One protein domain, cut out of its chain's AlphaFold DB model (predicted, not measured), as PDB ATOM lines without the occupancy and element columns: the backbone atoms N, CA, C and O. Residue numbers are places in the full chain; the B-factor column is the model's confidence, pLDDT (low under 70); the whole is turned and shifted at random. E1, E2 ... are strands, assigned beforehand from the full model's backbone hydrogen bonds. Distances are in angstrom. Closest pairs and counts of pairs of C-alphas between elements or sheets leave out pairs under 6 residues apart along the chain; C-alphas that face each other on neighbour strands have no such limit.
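This is residues 4 to 67 of the 68 residues of an uncharacterized protein of Pseudomonas fluorescens (UniProt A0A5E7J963). With little regular structure, this is one strongly twisted sheet of four strands, with two long unnamed stretches, residues 9 to 27 and 54 to 67, looped over one face and joined by a short parallel pairing of residues 16 to 17 with 65 to 66. The printed part has 64 residues, 23 of them in strands E1, E2, E3, E4 and no named helix: all strand. The mixed sheet runs E1 E4 E3 E2. The whole is compact, radius of gyration of the C-alphas 10.9 A, spanning 27 by 24 by 17 A.

Edge strand E1, residues 4 to 8, is parallel to E4, residues 48 to 53, at 24 degrees; N 5 and O 49 are within hydrogen-bond range, 2.9 A. E2, residues 28 to 33, and E3, residues 36 to 41, form an antiparallel hairpin, with N 31 to O 38 2.8 A. E3 and E4 form another, with N 39 to O 50 2.8 A. E2, E3, E4 make a meander, each the antiparallel neighbour of the one before.

E1 begins at C-alpha 4, (159.456, 187.911, 222.761), and spans 13.6 A; E2 spans 15.6 A, E3 16.7 A. E4 spans 16.3 A, ending at C-alpha 53, (160.282, 182.592, 211.232).

The farthest C-alphas, of Thr 20 and Asn 34, are 29.7 A apart. The printed part has no cut; the link E1 to E2 is long, 19 residues. No printed residue is under 70 in pLDDT.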
ATOM      1  N   ARG A   4     159.126 188.762 223.912       91.31
ATOM      2  CA  ARG A   4     159.456 187.911 222.761       91.31
ATOM      3  C   ARG A   4     158.621 188.351 221.566       91.31
ATOM      4  O   ARG A   4     157.395 188.371 221.655       91.31
ATOM      5  N   ARG A   5     159.274 188.660 220.449       94.06
ATOM      6  CA  ARG A   5     158.623 188.950 219.166       94.06
ATOM      7  C   ARG A   5     158.939 187.834 218.185       94.06
ATOM      8  O   ARG A   5     160.057 187.341 218.150       94.06
ATOM      9  N   VAL A   6     157.948 187.442 217.399       94.19
ATOM     10  CA  VAL A   6     158.100 186.469 216.317       94.19
ATOM     11  C   VAL A   6     157.668 187.178 215.050       94.19
ATOM     12  O   VAL A   6     156.546 187.685 214.999       94.19
ATOM     13  N   ILE A   7     158.568 187.292 214.083       94.62
ATOM     14  CA  ILE A   7     158.340 188.077 212.872       94.62
ATOM     15  C   ILE A   7     158.701 187.259 211.639       94.62
ATOM     16  O   ILE A   7     159.627 186.452 211.667       94.62
ATOM     17  N   LYS A   8     157.967 187.496 210.552       94.44
ATOM     18  CA  LYS A   8     158.388 187.067 209.222       94.44
ATOM     19  C   LYS A   8     159.462 188.043 208.737       94.44
ATOM     20  O   LYS A   8     159.268 189.248 208.882       94.44
ATOM     21  N   PHE A   9     160.555 187.512 208.205       96.25
ATOM     22  CA  PHE A   9     161.699 188.266 207.699       96.25
ATOM     23  C   PHE A   9     162.142 187.653 206.371       96.25
ATOM     24  O   PHE A   9     162.187 186.425 206.255       96.25
ATOM     25  N   GLU A  10     162.414 188.489 205.376       96.00
ATOM     26  CA  GLU A  10     162.945 188.094 204.073       96.00
ATOM     27  C   GLU A  10     164.413 188.524 203.947       96.00
ATOM     28  O   GLU A  10     164.717 189.699 203.739       96.00
ATOM     29  N   ASP A  11     165.318 187.552 204.087       92.81
ATOM     30  CA  ASP A  11     166.769 187.746 203.966       92.81
ATOM     31  C   ASP A  11     167.155 188.406 202.629       92.81
ATOM     32  O   ASP A  11     166.580 188.119 201.573       92.81
ATOM     33  N   GLY A  12     168.107 189.340 202.687       93.38
ATOM     34  CA  GLY A  12     168.559 190.149 201.555       93.38
ATOM     35  C   GLY A  12     167.584 191.237 201.082       93.38
ATOM     36  O   GLY A  12     167.926 191.983 200.162       93.38
ATOM     37  N   THR A  13     166.394 191.351 201.686       95.56
ATOM     38  CA  THR A  13     165.385 192.375 201.350       95.56
ATOM     39  C   THR A  13     164.998 193.221 202.560       95.56
ATOM     40  O   THR A  13     164.983 194.451 202.473       95.56
ATOM     41  N   ASP A  14     164.685 192.575 203.682       97.06
ATOM     42  CA  ASP A  14     164.280 193.239 204.917       97.06
ATOM     43  C   ASP A  14     165.495 193.660 205.758       97.06
ATOM     44  O   ASP A  14     166.555 193.046 205.709       97.06
ATOM     45  N   LEU A  15     165.313 194.688 206.596       97.00
ATOM     46  CA  LEU A  15     166.295 195.095 207.603       97.00
ATOM     47  C   LEU A  15     165.663 195.180 208.991       97.00
ATOM     48  O   LEU A  15     164.575 195.734 209.180       97.00
ATOM     49  N   ILE A  16     166.401 194.714 209.994       95.62
ATOM     50  CA  ILE A  16     166.088 194.917 211.404       95.62
ATOM     51  C   ILE A  16     166.631 196.284 211.811       95.62
ATOM     52  O   ILE A  16     167.831 196.484 212.006       95.62
ATOM     53  N   ASN A  17     165.730 197.254 211.934       95.69
ATOM     54  CA  ASN A  17     166.116 198.611 212.284       95.69
ATOM     55  C   ASN A  17     166.381 198.756 213.793       95.69
ATOM     56  O   ASN A  17     165.460 198.681 214.610       95.69
ATOM     57  N   LEU A  18     167.643 199.011 214.136       94.81
ATOM     58  CA  LEU A  18     168.146 199.295 215.478       94.81
ATOM     59  C   LEU A  18     168.842 200.662 215.553       94.81
ATOM     60  O   LEU A  18     169.547 200.941 216.525       94.81
ATOM     61  N   SER A  19     168.616 201.547 214.580       96.50
ATOM     62  CA  SER A  19     169.348 202.808 214.444       96.50
ATOM     63  C   SER A  19     169.141 203.750 215.635       96.50
ATOM     64  O   SER A  19     169.979 204.584 215.931       96.50
ATOM     65  N   THR A  20     168.047 203.626 216.383       95.06
ATOM     66  CA  THR A  20     167.804 204.462 217.572       95.06
ATOM     67  C   THR A  20     168.184 203.780 218.885       95.06
ATOM     68  O   THR A  20     167.870 204.303 219.952       95.06
ATOM     69  N   SER A  21     168.791 202.591 218.837       92.44
ATOM     70  CA  SER A  21     169.072 201.785 220.033       92.44
ATOM     71  C   SER A  21     170.429 202.080 220.677       92.44
ATOM     72  O   SER A  21     170.604 201.798 221.860       92.44
ATOM     73  N   GLY A  22     171.387 202.624 219.915       94.50
ATOM     74  CA  GLY A  22     172.788 202.734 220.337       94.50
ATOM     75  C   GLY A  22     173.537 201.393 220.386       94.50
ATOM     76  O   GLY A  22     174.656 201.349 220.888       94.50
ATOM     77  N   LEU A  23     172.925 200.308 219.897       94.81
ATOM     78  CA  LEU A  23     173.561 199.003 219.738       94.81
ATOM     79  C   LEU A  23     174.316 198.934 218.405       94.81
ATOM     80  O   LEU A  23     173.957 199.603 217.440       94.81
ATOM     81  N   ALA A  24     175.313 198.062 218.361       96.81
ATOM     82  CA  ALA A  24     175.970 197.569 217.159       96.81
ATOM     83  C   ALA A  24     175.793 196.047 217.061       96.81
ATOM     84  O   ALA A  24     175.376 195.397 218.025       96.81
ATOM     85  N   PHE A  25     176.173 195.450 215.929       97.19
ATOM     86  CA  PHE A  25     176.067 194.002 215.732       97.19
ATOM     87  C   PHE A  25     176.811 193.197 216.808       97.19
ATOM     88  O   PHE A  25     176.304 192.194 217.295       97.19
ATOM     89  N   ALA A  26     177.961 193.696 217.276       96.94
ATOM     90  CA  ALA A  26     178.737 193.085 218.358       96.94
ATOM     91  C   ALA A  26     178.014 193.046 219.723       96.94
ATOM     92  O   ALA A  26     178.472 192.362 220.635       96.94
ATOM     93  N   ASN A  27     176.911 193.784 219.889       96.69
ATOM     94  CA  ASN A  27     176.070 193.730 221.087       96.69
ATOM     95  C   ASN A  27     174.937 192.705 220.972       96.69
ATOM     96  O   ASN A  27     174.127 192.595 221.896       96.69
ATOM     97  N   LEU A  28     174.830 192.010 219.840       97.06
ATOM     98  CA  LEU A  28     173.783 191.041 219.579       97.06
ATOM     99  C   LEU A  28     174.348 189.626 219.621       97.06
ATOM    100  O   LEU A  28     175.440 189.341 219.134       97.06
ATOM    101  N   THR A  29     173.537 188.714 220.138       96.94
ATOM    102  CA  THR A  29     173.739 187.283 219.952       96.94
ATOM    103  C   THR A  29     172.698 186.799 218.957       96.94
ATOM    104  O   THR A  29     171.497 186.911 219.206       96.94
ATOM    105  N   VAL A  30     173.156 186.237 217.839       97.44
ATOM    106  CA  VAL A  30     172.300 185.511 216.897       97.44
ATOM    107  C   VAL A  30     172.470 184.024 217.180       97.44
ATOM    108  O   VAL A  30     173.537 183.458 216.953       97.44
ATOM    109  N   GLY A  31     171.436 183.413 217.745       96.75
ATOM    110  CA  GLY A  31     171.348 181.977 217.981       96.75
ATOM    111  C   GLY A  31     170.313 181.318 217.077       96.75
ATOM    112  O   GLY A  31     169.695 181.967 216.233       96.75
ATOM    113  N   GLU A  32     170.082 180.032 217.307       96.75
ATOM    114  CA  GLU A  32     169.077 179.243 216.603       96.75
ATOM    115  C   GLU A  32     168.146 178.556 217.602       96.75
ATOM    116  O   GLU A  32     168.577 178.025 218.628       96.75
ATOM    117  N   GLN A  33     166.854 178.536 217.287       95.75
ATOM    118  CA  GLN A  33     165.859 177.749 217.995       95.75
ATOM    119  C   GLN A  33     164.910 177.112 216.984       95.75
ATOM    120  O   GLN A  33     164.238 177.808 216.234       95.75
ATOM    121  N   ASN A  34     164.821 175.779 216.989       95.06
ATOM    122  CA  ASN A  34     163.978 175.014 216.058       95.06
ATOM    123  C   ASN A  34     164.256 175.329 214.570       95.06
ATOM    124  O   ASN A  34     163.328 175.333 213.765       95.06
ATOM    125  N   GLY A  35     165.516 175.604 214.210       95.56
ATOM    126  CA  GLY A  35     165.906 175.987 212.848       95.56
ATOM    127  C   GLY A  35     165.625 177.450 212.484       95.56
ATOM    128  O   GLY A  35     165.881 177.845 211.352       95.56
ATOM    129  N   GLU A  36     165.104 178.250 213.417       97.50
ATOM    130  CA  GLU A  36     164.816 179.675 213.233       97.50
ATOM    131  C   GLU A  36     165.843 180.538 213.970       97.50
ATOM    132  O   GLU A  36     166.231 180.237 215.103       97.50
ATOM    133  N   ALA A  37     166.259 181.644 213.359       98.12
ATOM    134  CA  ALA A  37     167.175 182.597 213.959       98.12
ATOM    135  C   ALA A  37     166.510 183.293 215.153       98.12
ATOM    136  O   ALA A  37     165.378 183.782 215.069       98.12
ATOM    137  N   VAL A  38     167.230 183.365 216.270       97.56
ATOM    138  CA  VAL A  38     166.818 184.085 217.473       97.56
ATOM    139  C   VAL A  38     167.864 185.132 217.810       97.56
ATOM    140  O   VAL A  38     169.007 184.803 218.107       97.56
ATOM    141  N   ILE A  39     167.453 186.392 217.803       97.19
ATOM    142  CA  ILE A  39     168.305 187.535 218.105       97.19
ATOM    143  C   ILE A  39     168.012 188.002 219.526       97.19
ATOM    144  O   ILE A  39     166.857 188.253 219.894       97.19
ATOM    145  N   THR A  40     169.064 188.134 220.323       96.25
ATOM    146  CA  THR A  40     169.036 188.713 221.668       96.25
ATOM    147  C   THR A  40     170.110 189.783 221.804       96.25
ATOM    148  O   THR A  40     171.037 189.856 221.001       96.25
ATOM    149  N   VAL A  41     169.991 190.620 222.833       95.81
ATOM    150  CA  VAL A  41     171.071 191.528 223.230       95.81
ATOM    151  C   VAL A  41     171.988 190.786 224.198       95.81
ATOM    152  O   VAL A  41     171.522 190.232 225.203       95.81
ATOM    153  N   THR A  42     173.280 190.750 223.886       94.88
ATOM    154  CA  THR A  42     174.302 190.062 224.679       94.88
ATOM    155  C   THR A  42     174.311 190.602 226.108       94.88
ATOM    156  O   THR A  42     174.191 191.804 226.334       94.88
ATOM    157  N   ASP A  43     174.393 189.695 227.083       91.31
ATOM    158  CA  ASP A  43     174.405 189.992 228.522       91.31
ATOM    159  C   ASP A  43     173.193 190.785 229.053       91.31
ATOM    160  O   ASP A  43     173.206 191.284 230.181       91.31
ATOM    161  N   GLN A  44     172.097 190.860 228.287       90.25
ATOM    162  CA  GLN A  44     170.881 191.581 228.673       90.25
ATOM    163  C   GLN A  44     169.617 190.706 228.572       90.25
ATOM    164  O   GLN A  44     168.711 190.978 227.777       90.25
ATOM    165  N   PRO A  45     169.463 189.685 229.443       79.50
ATOM    166  CA  PRO A  45     168.330 188.748 229.405       79.50
ATOM    167  C   PRO A  45     166.954 189.398 229.667       79.50
ATOM    168  O   PRO A  45     165.916 188.764 229.488       79.50
ATOM    169  N   GLY A  46     166.919 190.664 230.098       85.06
ATOM    170  CA  GLY A  46     165.695 191.419 230.376       85.06
ATOM    171  C   GLY A  46     165.120 192.209 229.197       85.06
ATOM    172  O   GLY A  46     163.991 192.684 229.320       85.06
ATOM    173  N   VAL A  47     165.852 192.355 228.085       87.81
ATOM    174  CA  VAL A  47     165.441 193.196 226.939       87.81
ATOM    175  C   VAL A  47     164.460 192.472 226.018       87.81
ATOM    176  O   VAL A  47     163.554 193.091 225.460       87.81
ATOM    177  N   GLY A  48     164.551 191.143 225.955       91.12
ATOM    178  CA  GLY A  48     163.686 190.308 225.129       91.12
ATOM    179  C   GLY A  48     164.431 189.673 223.963       91.12
ATOM    180  O   GLY A  48     165.659 189.681 223.917       91.12
ATOM    181  N   SER A  49     163.672 189.086 223.043       94.81
ATOM    182  CA  SER A  49     164.218 188.389 221.880       94.81
ATOM    183  C   SER A  49     163.339 188.560 220.649       94.81
ATOM    184  O   SER A  49     162.130 188.801 220.750       94.81
ATOM    185  N   ILE A  50     163.953 188.407 219.481       96.00
ATOM    186  CA  ILE A  50     163.276 188.375 218.186       96.00
ATOM    187  C   ILE A  50     163.541 187.005 217.562       96.00
ATOM    188  O   ILE A  50     164.694 186.634 217.389       96.00
ATOM    189  N   THR A  51     162.494 186.249 217.236       97.25
ATOM    190  CA  THR A  51     162.583 185.029 216.420       97.25
ATOM    191  C   THR A  51     162.167 185.356 214.986       97.25
ATOM    192  O   THR A  51     161.088 185.923 214.787       97.25
ATOM    193  N   LEU A  52     162.996 184.996 214.008       97.31
ATOM    194  CA  LEU A  52     162.738 185.189 212.579       97.31
ATOM    195  C   LEU A  52     162.213 183.886 211.972       97.31
ATOM    196  O   LEU A  52     162.948 182.908 211.840       97.31
ATOM    197  N   THR A  53     160.927 183.848 211.633       95.56
ATOM    198  CA  THR A  53     160.282 182.592 211.232       95.56
ATOM    199  C   THR A  53     160.757 182.120 209.871       95.56
ATOM    200  O   THR A  53     160.668 182.878 208.903       95.56
ATOM    201  N   GLY A  54     161.173 180.858 209.783       94.69
ATOM    202  CA  GLY A  54     161.655 180.253 208.537       94.69
ATOM    203  C   GLY A  54     163.016 180.763 208.052       94.69
ATOM    204  O   GLY A  54     163.388 180.462 206.920       94.69
ATOM    205  N   VAL A  55     163.751 181.511 208.879       97.50
ATOM    206  CA  VAL A  55     165.079 182.036 208.537       97.50
ATOM    207  C   VAL A  55     166.122 181.345 209.412       97.50
ATOM    208  O   VAL A  55     166.033 181.475 210.632       97.50
ATOM    209  N   PRO A  56     167.093 180.605 208.849       97.25
ATOM    210  CA  PRO A  56     168.124 179.945 209.645       97.25
ATOM    211  C   PRO A  56     169.106 180.965 210.228       97.25
ATOM    212  O   PRO A  56     169.372 181.997 209.614       97.25
ATOM    213  N   GLN A  57     169.722 180.656 211.377       97.38
ATOM    214  CA  GLN A  57     170.718 181.540 212.006       97.38
ATOM    215  C   GLN A  57     171.844 181.925 211.035       97.38
ATOM    216  O   GLN A  57     172.285 183.069 211.025       97.38
ATOM    217  N   ALA A  58     172.299 180.976 210.212       97.00
ATOM    218  CA  ALA A  58     173.401 181.175 209.271       97.00
ATOM    219  C   ALA A  58     173.102 182.179 208.142       97.00
ATOM    220  O   ALA A  58     174.040 182.615 207.481       97.00
ATOM    221  N   ALA A  59     171.831 182.523 207.912       97.12
ATOM    222  CA  ALA A  59     171.449 183.557 206.954       97.12
ATOM    223  C   ALA A  59     171.592 184.971 207.534       97.12
ATOM    224  O   ALA A  59     171.662 185.925 206.780       97.12
ATOM    225  N   ILE A  60     171.671 185.112 208.861       97.88
ATOM    226  CA  ILE A  60     171.701 186.420 209.512       97.88
ATOM    227  C   ILE A  60     173.136 186.902 209.697       97.88
ATOM    228  O   ILE A  60     173.961 186.270 210.361       97.88
ATOM    229  N   THR A  61     173.403 188.077 209.151       97.25
ATOM    230  CA  THR A  61     174.684 188.773 209.180       97.25
ATOM    231  C   THR A  61     174.501 190.214 209.655       97.25
ATOM    232  O   THR A  61     173.389 190.673 209.894       97.25
ATOM    233  N   GLU A  62     175.595 190.964 209.789       97.56
ATOM    234  CA  GLU A  62     175.524 192.396 210.107       97.56
ATOM    235  C   GLU A  62     174.772 193.211 209.041       97.56
ATOM    236  O   GLU A  62     174.161 194.224 209.371       97.56
ATOM    237  N   ALA A  63     174.759 192.755 207.782       97.25
ATOM    238  CA  ALA A  63     174.086 193.449 206.686       97.25
ATOM    239  C   ALA A  63     172.554 193.490 206.840       97.25
ATOM    240  O   ALA A  63     171.917 194.353 206.244       97.25
ATOM    241  N   ASP A  64     171.983 192.610 207.667       97.88
ATOM    242  CA  ASP A  64     170.542 192.512 207.929       97.88
ATOM    243  C   ASP A  64     170.042 193.535 208.954       97.88
ATOM    244  O   ASP A  64     168.859 193.563 209.306       97.88
ATOM    245  N   PHE A  65     170.932 194.382 209.468       97.69
ATOM    246  CA  PHE A  65     170.626 195.349 210.508       97.69
ATOM    247  C   PHE A  65     170.938 196.766 210.044       97.69
ATOM    248  O   PHE A  65     171.958 197.041 209.418       97.69
ATOM    249  N   ALA A  66     170.072 197.701 210.428       97.56
ATOM    250  CA  ALA A  66     170.366 199.122 210.319       97.56
ATOM    251  C   ALA A  66     170.771 199.662 211.695       97.56
ATOM    252  O   ALA A  66     169.942 199.718 212.607       97.56
ATOM    253  N   PHE A  67     172.031 200.074 211.829       96.38
ATOM    254  CA  PHE A  67     172.586 200.767 212.997       96.38
ATOM    255  C   PHE A  67     172.862 202.250 212.672       96.38
ATOM    256  O   PHE A  67     172.718 202.668 211.521       96.38
TER     257      PHE A  67